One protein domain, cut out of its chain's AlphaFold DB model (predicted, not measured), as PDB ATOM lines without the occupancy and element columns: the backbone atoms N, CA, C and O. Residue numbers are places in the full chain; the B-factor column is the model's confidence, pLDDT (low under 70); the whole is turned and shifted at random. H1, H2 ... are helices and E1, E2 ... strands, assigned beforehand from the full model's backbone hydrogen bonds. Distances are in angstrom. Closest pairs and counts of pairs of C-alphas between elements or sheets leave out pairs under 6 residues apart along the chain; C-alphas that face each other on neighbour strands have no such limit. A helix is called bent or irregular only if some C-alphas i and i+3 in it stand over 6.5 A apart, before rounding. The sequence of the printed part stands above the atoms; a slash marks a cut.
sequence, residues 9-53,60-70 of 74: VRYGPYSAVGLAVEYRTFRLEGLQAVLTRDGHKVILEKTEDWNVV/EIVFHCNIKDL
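What this domain is: This is residues 9 to 53 and 60 to 70 of the 74 residues of the protein "UPF0728 protein C10orf53 homolog isoform X2" of Zalophus californianus (UniProt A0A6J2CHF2). A narrow parallel sheet of two strands, E1 and E2, has the helix H1 packed along E2, while the long strand E3 lies near E1, tied to the rest by a short pairing with residues 52 to 53. A long loop, residues 12 to 25, reaches to one end of the longest axis, and the turn from H1 into E2 makes the other. The printed part has 56 residues, with one named helix and three named strands in the order E1, H1, E2, E3; the class is mixed, helices and strands. It is compact, with a radius of gyration of the C-alphas of 11.4 A, and elongated in outline, spanning 35 by 22 by 17 A.

Where its parts are: E2, residues 41 to 46, is 16.8 A long. Its neighbour E1, residues 9 to 11, begins at C-alpha 9, (-46.303, 18.823, -7.133). H1, residues 26 to 37, is 17.5 A long and irregular, but only just: C-alphas 27 and 30 are 6.9 A apart. E3, residues 60 to 66, is 17.9 A long and ends at C-alpha 66, (-37.988, 24.660, -14.523).

How they stand to each other: E1 and E2 are parallel, 20 degrees between their directions, with N 9 and O 43 within hydrogen-bond range at 2.8 A and N 45 and O 9 at 2.9 A. H1 touches E2; their closest C-alphas, of Gln 32 and Val 42, are 6.6 A apart. E1, H1 and E2 form a strand-helix-strand unit, two parallel neighbour strands with a helix between them in the chain, with a right-handed crossover. In H1, 6 of 8 O i to N i+4 pairs are within hydrogen-bond range. E3 pairs with no named strand; residues 52 to 53 pair antiparallel with its residues 65 to 66. E1 and E3 are near each other, with 8 pairs of C-alphas within 10 A. H1 and E3 are apart.

The domain as a whole: The C-alphas of Gly 18 and Gly 39, the two farthest apart, are 35.3 A apart. Residues 34 to 39, of which 34 to 37 belong to H1, stand free. The link from E1 to H1 is long, 14 residues; that from H1 to E2 is tight. Residues 54 to 59 are not printed, and C-alphas 53 and 60 across this cut are 13.5 A apart. The mean pLDDT of the printed part is 94.7, and no printed residue is under 70.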
ATOM      1  N   VAL A   9     -47.087  17.801  -6.439       98.00
ATOM      2  CA  VAL A   9     -46.303  18.823  -7.133       98.00
ATOM      3  C   VAL A   9     -45.222  19.285  -6.167       98.00
ATOM      4  O   VAL A   9     -45.487  20.098  -5.275       98.00
ATOM      5  N   ARG A  10     -44.009  18.759  -6.324       98.31
ATOM      6  CA  ARG A  10     -42.841  19.245  -5.583       98.31
ATOM      7  C   ARG A  10     -42.335  20.498  -6.269       98.31
ATOM      8  O   ARG A  10     -42.165  20.491  -7.486       98.31
ATOM      9  N   TYR A  11     -42.123  21.575  -5.525       98.31
ATOM     10  CA  TYR A  11     -41.678  22.837  -6.104       98.31
ATOM     11  C   TYR A  11     -40.609  23.533  -5.267       98.31
ATOM     12  O   TYR A  11     -40.675  23.616  -4.038       98.31
ATOM     13  N   GLY A  12     -39.622  24.033  -5.993       97.94
ATOM     14  CA  GLY A  12     -38.485  24.768  -5.487       97.94
ATOM     15  C   GLY A  12     -38.762  26.241  -5.235       97.94
ATOM     16  O   GLY A  12     -39.662  26.824  -5.857       97.94
ATOM     17  N   PRO A  13     -37.947  26.905  -4.403       97.19
ATOM     18  CA  PRO A  13     -37.953  28.353  -4.359       97.19
ATOM     19  C   PRO A  13     -37.377  28.912  -5.669       97.19
ATOM     20  O   PRO A  13     -36.509  28.314  -6.314       97.19
ATOM     21  N   TYR A  14     -37.848  30.089  -6.076       95.00
ATOM     22  CA  TYR A  14     -37.305  30.793  -7.237       95.00
ATOM     23  C   TYR A  14     -37.429  32.307  -7.090       95.00
ATOM     24  O   TYR A  14     -38.272  32.826  -6.356       95.00
ATOM     25  N   SER A  15     -36.577  33.029  -7.817       93.38
ATOM     26  CA  SER A  15     -36.709  34.479  -7.975       93.38
ATOM     27  C   SER A  15     -37.682  34.794  -9.109       93.38
ATOM     28  O   SER A  15     -37.508  34.329 -10.242       93.38
ATOM     29  N   ALA A  16     -38.689  35.606  -8.803       86.00
ATOM     30  CA  ALA A  16     -39.665  36.118  -9.753       86.00
ATOM     31  C   ALA A  16     -39.424  37.610  -9.991       86.00
ATOM     32  O   ALA A  16     -39.480  38.371  -9.038       86.00
ATOM     33  N   VAL A  17     -39.195  38.039 -11.237       81.81
ATOM     34  CA  VAL A  17     -39.151  39.471 -11.623       81.81
ATOM     35  C   VAL A  17     -38.245  40.320 -10.703       81.81
ATOM     36  O   VAL A  17     -38.622  41.390 -10.240       81.81
ATOM     37  N   GLY A  18     -37.052  39.812 -10.371       79.50
ATOM     38  CA  GLY A  18     -36.094  40.510  -9.499       79.50
ATOM     39  C   GLY A  18     -36.431  40.501  -8.001       79.50
ATOM     40  O   GLY A  18     -35.703  41.104  -7.216       79.50
ATOM     41  N   LEU A  19     -37.496  39.811  -7.580       85.50
ATOM     42  CA  LEU A  19     -37.825  39.598  -6.170       85.50
ATOM     43  C   LEU A  19     -36.872  38.594  -5.510       85.50
ATOM     44  O   LEU A  19     -36.246  37.762  -6.179       85.50
ATOM     45  N   ALA A  20     -36.837  38.632  -4.177       91.88
ATOM     46  CA  ALA A  20     -36.146  37.642  -3.363       91.88
ATOM     47  C   ALA A  20     -36.609  36.212  -3.695       91.88
ATOM     48  O   ALA A  20     -37.776  35.973  -4.043       91.88
ATOM     49  N   VAL A  21     -35.661  35.279  -3.589       94.19
ATOM     50  CA  VAL A  21     -35.883  33.846  -3.790       94.19
ATOM     51  C   VAL A  21     -36.777  33.330  -2.670       94.19
ATOM     52  O   VAL A  21     -36.390  33.340  -1.506       94.19
ATOM     53  N   GLU A  22     -37.981  32.892  -3.031       96.00
ATOM     54  CA  GLU A  22     -38.991  32.399  -2.094       96.00
ATOM     55  C   GLU A  22     -39.796  31.257  -2.721       96.00
ATOM     56  O   GLU A  22     -39.827  31.083  -3.943       96.00
ATOM     57  N   TYR A  23     -40.492  30.500  -1.877       96.56
ATOM     58  CA  TYR A  23     -41.485  29.521  -2.307       96.56
ATOM     59  C   TYR A  23     -42.756  30.238  -2.753       96.56
ATOM     60  O   TYR A  23     -43.540  30.696  -1.922       96.56
ATOM     61  N   ARG A  24     -42.963  30.332  -4.067       93.81
ATOM     62  CA  ARG A  24     -44.131  30.995  -4.662       93.81
ATOM     63  C   ARG A  24     -44.930  30.002  -5.494       93.81
ATOM     64  O   ARG A  24     -44.355  29.226  -6.246       93.81
ATOM     65  N   THR A  25     -46.253  30.075  -5.411       94.00
ATOM     66  CA  THR A  25     -47.154  29.114  -6.068       94.00
ATOM     67  C   THR A  25     -47.853  29.665  -7.305       94.00
ATOM     68  O   THR A  25     -48.478  28.894  -8.019       94.00
ATOM     69  N   PHE A  26     -47.733  30.961  -7.606       91.81
ATOM     70  CA  PHE A  26     -48.521  31.588  -8.675       91.81
ATOM     71  C   PHE A  26     -48.288  30.963 -10.067       91.81
ATOM     72  O   PHE A  26     -49.226  30.801 -10.835       91.81
ATOM     73  N   ARG A  27     -47.059  30.523 -10.391       92.31
ATOM     74  CA  ARG A  27     -46.771  29.811 -11.658       92.31
ATOM     75  C   ARG A  27     -47.335  28.393 -11.700       92.31
ATOM     76  O   ARG A  27     -47.435  27.808 -12.770       92.31
ATOM     77  N   LEU A  28     -47.708  27.838 -10.550       95.19
ATOM     78  CA  LEU A  28     -48.295  26.506 -10.441       95.19
ATOM     79  C   LEU A  28     -49.817  26.538 -10.607       95.19
ATOM     80  O   LEU A  28     -50.428  25.478 -10.673       95.19
ATOM     81  N   GLU A  29     -50.463  27.707 -10.628       94.31
ATOM     82  CA  GLU A  29     -51.930  27.817 -10.680       94.31
ATOM     83  C   GLU A  29     -52.510  27.204 -11.958       94.31
ATOM     84  O   GLU A  29     -53.429  26.391 -11.878       94.31
ATOM     85  N   GLY A  30     -51.921  27.501 -13.121       93.31
ATOM     86  CA  GLY A  30     -52.345  26.902 -14.392       93.31
ATOM     87  C   GLY A  30     -52.171  25.380 -14.409       93.31
ATOM     88  O   GLY A  30     -53.073  24.652 -14.822       93.31
ATOM     89  N   LEU A  31     -51.046  24.889 -13.882       93.62
ATOM     90  CA  LEU A  31     -50.772  23.456 -13.766       93.62
ATOM     91  C   LEU A  31     -51.773  22.758 -12.832       93.62
ATOM     92  O   LEU A  31     -52.330  21.721 -13.189       93.62
ATOM     93  N   GLN A  32     -52.051  23.349 -11.666       94.75
ATOM     94  CA  GLN A  32     -53.065  22.858 -10.728       94.75
ATOM     95  C   GLN A  32     -54.447  22.808 -11.384       94.75
ATOM     96  O   GLN A  32     -55.123  21.786 -11.294       94.75
ATOM     97  N   ALA A  33     -54.843  23.869 -12.092       93.94
ATOM     98  CA  ALA A  33     -56.134  23.938 -12.768       93.94
ATOM     99  C   ALA A  33     -56.301  22.827 -13.815       93.94
ATOM    100  O   ALA A  33     -57.352  22.189 -13.866       93.94
ATOM    101  N   VAL A  34     -55.267  22.557 -14.619       93.12
ATOM    102  CA  VAL A  34     -55.292  21.472 -15.615       93.12
ATOM    103  C   VAL A  34     -55.424  20.107 -14.942       93.12
ATOM    104  O   VAL A  34     -56.287  19.329 -15.343       93.12
ATOM    105  N   LEU A  35     -54.624  19.834 -13.906       94.31
ATOM    106  CA  LEU A  35     -54.655  18.556 -13.187       94.31
ATOM    107  C   LEU A  35     -56.001  18.325 -12.487       94.31
ATOM    108  O   LEU A  35     -56.581  17.249 -12.601       94.31
ATOM    109  N   THR A  36     -56.537  19.339 -11.803       94.38
ATOM    110  CA  THR A  36     -57.842  19.243 -11.134       94.38
ATOM    111  C   THR A  36     -58.989  19.104 -12.131       94.38
ATOM    112  O   THR A  36     -59.912  18.331 -11.884       94.38
ATOM    113  N   ARG A  37     -58.932  19.793 -13.280       94.19
ATOM    114  CA  ARG A  37     -59.930  19.637 -14.351       94.19
ATOM    115  C   ARG A  37     -59.952  18.216 -14.919       94.19
ATOM    116  O   ARG A  37     -61.017  17.759 -15.320       94.19
ATOM    117  N   ASP A  38     -58.811  17.529 -14.931       93.94
ATOM    118  CA  ASP A  38     -58.697  16.128 -15.358       93.94
ATOM    119  C   ASP A  38     -59.108  15.116 -14.263       93.94
ATOM    120  O   ASP A  38     -59.025  13.906 -14.456       93.94
ATOM    121  N   GLY A  39     -59.583  15.598 -13.106       95.81
ATOM    122  CA  GLY A  39     -60.069  14.772 -11.994       95.81
ATOM    123  C   GLY A  39     -59.005  14.409 -10.956       95.81
ATOM    124  O   GLY A  39     -59.287  13.685 -10.004       95.81
ATOM    125  N   HIS A  40     -57.777  14.912 -11.088       96.81
ATOM    126  CA  HIS A  40     -56.698  14.576 -10.165       96.81
ATOM    127  C   HIS A  40     -56.732  15.403  -8.878       96.81
ATOM    128  O   HIS A  40     -57.005  16.609  -8.877       96.81
ATOM    129  N   LYS A  41     -56.357  14.766  -7.765       96.31
ATOM    130  CA  LYS A  41     -56.119  15.455  -6.496       96.31
ATOM    131  C   LYS A  41     -54.690  15.982  -6.474       96.31
ATOM    132  O   LYS A  41     -53.750  15.198  -6.533       96.31
ATOM    133  N   VAL A  42     -54.529  17.292  -6.320       97.12
ATOM    134  CA  VAL A  42     -53.211  17.940  -6.309       97.12
ATOM    135  C   VAL A  42     -52.778  18.266  -4.879       97.12
ATOM    136  O   VAL A  42     -53.559  18.805  -4.096       97.12
ATOM    137  N   ILE A  43     -51.532  17.941  -4.536       97.62
ATOM    138  CA  ILE A  43     -50.875  18.281  -3.267       97.62
ATOM    139  C   ILE A  43     -49.608  19.067  -3.597       97.62
ATOM    140  O   ILE A  43     -48.815  18.627  -4.420       97.62
ATOM    141  N   LEU A  44     -49.405  20.220  -2.959       98.00
ATOM    142  CA  LEU A  44     -48.185  21.009  -3.124       98.00
ATOM    143  C   LEU A  44     -47.183  20.667  -2.017       98.00
ATOM    144  O   LEU A  44     -47.507  20.781  -0.836       98.00
ATOM    145  N   GLU A  45     -45.958  20.325  -2.399       98.31
ATOM    146  CA  GLU A  45     -44.856  20.036  -1.480       98.31
ATOM    147  C   GLU A  45     -43.648  20.917  -1.813       98.31
ATOM    148  O   GLU A  45     -43.287  21.092  -2.972       98.31
ATOM    149  N   LYS A  46     -43.020  21.509  -0.798       98.31
ATOM    150  CA  LYS A  46     -41.811  22.319  -0.997       98.31
ATOM    151  C   LYS A  46     -40.591  21.403  -1.108       98.31
ATOM    152  O   LYS A  46     -40.453  20.498  -0.293       98.31
ATOM    153  N   THR A  47     -39.694  21.681  -2.053       97.12
ATOM    154  CA  THR A  47     -38.355  21.069  -2.124       97.12
ATOM    155  C   THR A  47     -37.264  22.132  -2.024       97.12
ATOM    156  O   THR A  47     -37.469  23.273  -2.429       97.12
ATOM    157  N   GLU A  48     -36.096  21.770  -1.498       96.56
ATOM    158  CA  GLU A  48     -34.954  22.686  -1.390       96.56
ATOM    159  C   GLU A  48     -34.284  22.966  -2.745       96.56
ATOM    160  O   GLU A  48     -33.526  23.928  -2.860       96.56
ATOM    161  N   ASP A  49     -34.593  22.179  -3.780       96.88
ATOM    162  CA  ASP A  49     -34.032  22.333  -5.123       96.88
ATOM    163  C   ASP A  49     -34.563  23.582  -5.825       96.88
ATOM    164  O   ASP A  49     -35.764  23.760  -6.005       96.88
ATOM    165  N   TRP A  50     -33.673  24.467  -6.270       95.88
ATOM    166  CA  TRP A  50     -34.076  25.764  -6.813       95.88
ATOM    167  C   TRP A  50     -34.661  25.675  -8.218       95.88
ATOM    168  O   TRP A  50     -34.104  25.045  -9.111       95.88
ATOM    169  N   ASN A  51     -35.712  26.463  -8.451       96.12
ATOM    170  CA  ASN A  51     -36.414  26.571  -9.730       96.12
ATOM    171  C   ASN A  51     -36.992  25.247 -10.260       96.12
ATOM    172  O   ASN A  51     -37.298  25.176 -11.444       96.12
ATOM    173  N   VAL A  52     -37.143  24.214  -9.435       97.56
ATOM    174  CA  VAL A  52     -37.639  22.903  -9.871       97.56
ATOM    175  C   VAL A  52     -39.154  22.805  -9.701       97.56
ATOM    176  O   VAL A  52     -39.711  23.337  -8.741       97.56
ATOM    177  N   VAL A  53     -39.815  22.112 -10.628       98.06
ATOM    178  CA  VAL A  53     -41.149  21.529 -10.437       98.06
ATOM    179  C   VAL A  53     -41.092  20.063 -10.839       98.06
ATOM    180  O   VAL A  53     -40.670  19.762 -11.954       98.06
ATOM    181  N   GLU A  60     -43.288   7.872  -8.265       96.25
ATOM    182  CA  GLU A  60     -42.449   8.110  -9.443       96.25
ATOM    183  C   GLU A  60     -42.579   9.548  -9.958       96.25
ATOM    184  O   GLU A  60     -43.682  10.099 -10.042       96.25
ATOM    185  N   ILE A  61     -41.454  10.154 -10.353       96.75
ATOM    186  CA  ILE A  61     -41.442  11.448 -11.047       96.75
ATOM    187  C   ILE A  61     -41.829  11.208 -12.508       96.75
ATOM    188  O   ILE A  61     -41.060  10.647 -13.285       96.75
ATOM    189  N   VAL A  62     -43.020  11.665 -12.892       96.31
ATOM    190  CA  VAL A  62     -43.552  11.487 -14.256       96.31
ATOM    191  C   VAL A  62     -43.333  12.709 -15.147       96.31
ATOM    192  O   VAL A  62     -43.504  12.633 -16.362       96.31
ATOM    193  N   PHE A  63     -42.979  13.846 -14.553       95.62
ATOM    194  CA  PHE A  63     -42.677  15.088 -15.255       95.62
ATOM    195  C   PHE A  63     -41.778  15.964 -14.386       95.62
ATOM    196  O   PHE A  63     -41.983  16.041 -13.174       95.62
ATOM    197  N   HIS A  64     -40.833  16.661 -15.013       96.88
ATOM    198  CA  HIS A  64     -40.016  17.672 -14.358       96.88
ATOM    199  C   HIS A  64     -39.777  18.857 -15.301       96.88
ATOM    200  O   HIS A  64     -39.643  18.678 -16.512       96.88
ATOM    201  N   CYS A  65     -39.716  20.071 -14.760       97.00
ATOM    202  CA  CYS A  65     -39.368  21.269 -15.528       97.00
ATOM    203  C   CYS A  65     -38.787  22.370 -14.634       97.00
ATOM    204  O   CYS A  65     -38.812  22.267 -13.403       97.00
ATOM    205  N   ASN A  66     -38.286  23.441 -15.255       96.75
ATOM    206  CA  ASN A  66     -37.988  24.660 -14.523       96.75
ATOM    207  C   ASN A  66     -39.295  25.414 -14.233       96.75
ATOM    208  O   ASN A  66     -40.087  25.665 -15.138       96.75
ATOM    209  N   ILE A  67     -39.510  25.860 -12.994       95.69
ATOM    210  CA  ILE A  67     -40.715  26.609 -12.606       95.69
ATOM    211  C   ILE A  67     -40.911  27.892 -13.424       95.69
ATOM    212  O   ILE A  67     -42.032  28.373 -13.555       95.69
ATOM    213  N   LYS A  68     -39.833  28.467 -13.972       93.06
ATOM    214  CA  LYS A  68     -39.888  29.670 -14.813       93.06
ATOM    215  C   LYS A  68     -40.348  29.385 -16.243       93.06
ATOM    216  O   LYS A  68     -40.793  30.329 -16.890       93.06
ATOM    217  N   ASP A  69     -40.290  28.129 -16.681       94.00
ATOM    218  CA  ASP A  69     -40.793  27.683 -17.987       94.00
ATOM    219  C   ASP A  69     -42.320  27.512 -17.970       94.00
ATOM    220  O   ASP A  69     -42.951  27.445 -19.021       94.00
ATOM    221  N   LEU A  70     -42.933  27.471 -16.779       92.12
ATOM    222  CA  LEU A  70     -44.384  27.496 -16.643       92.12
ATOM    223  C   LEU A  70     -44.918  28.876 -17.023       92.12
ATOM    224  O   LEU A  70     -44.624  29.884 -16.365       92.12
TER     225      LEU A  70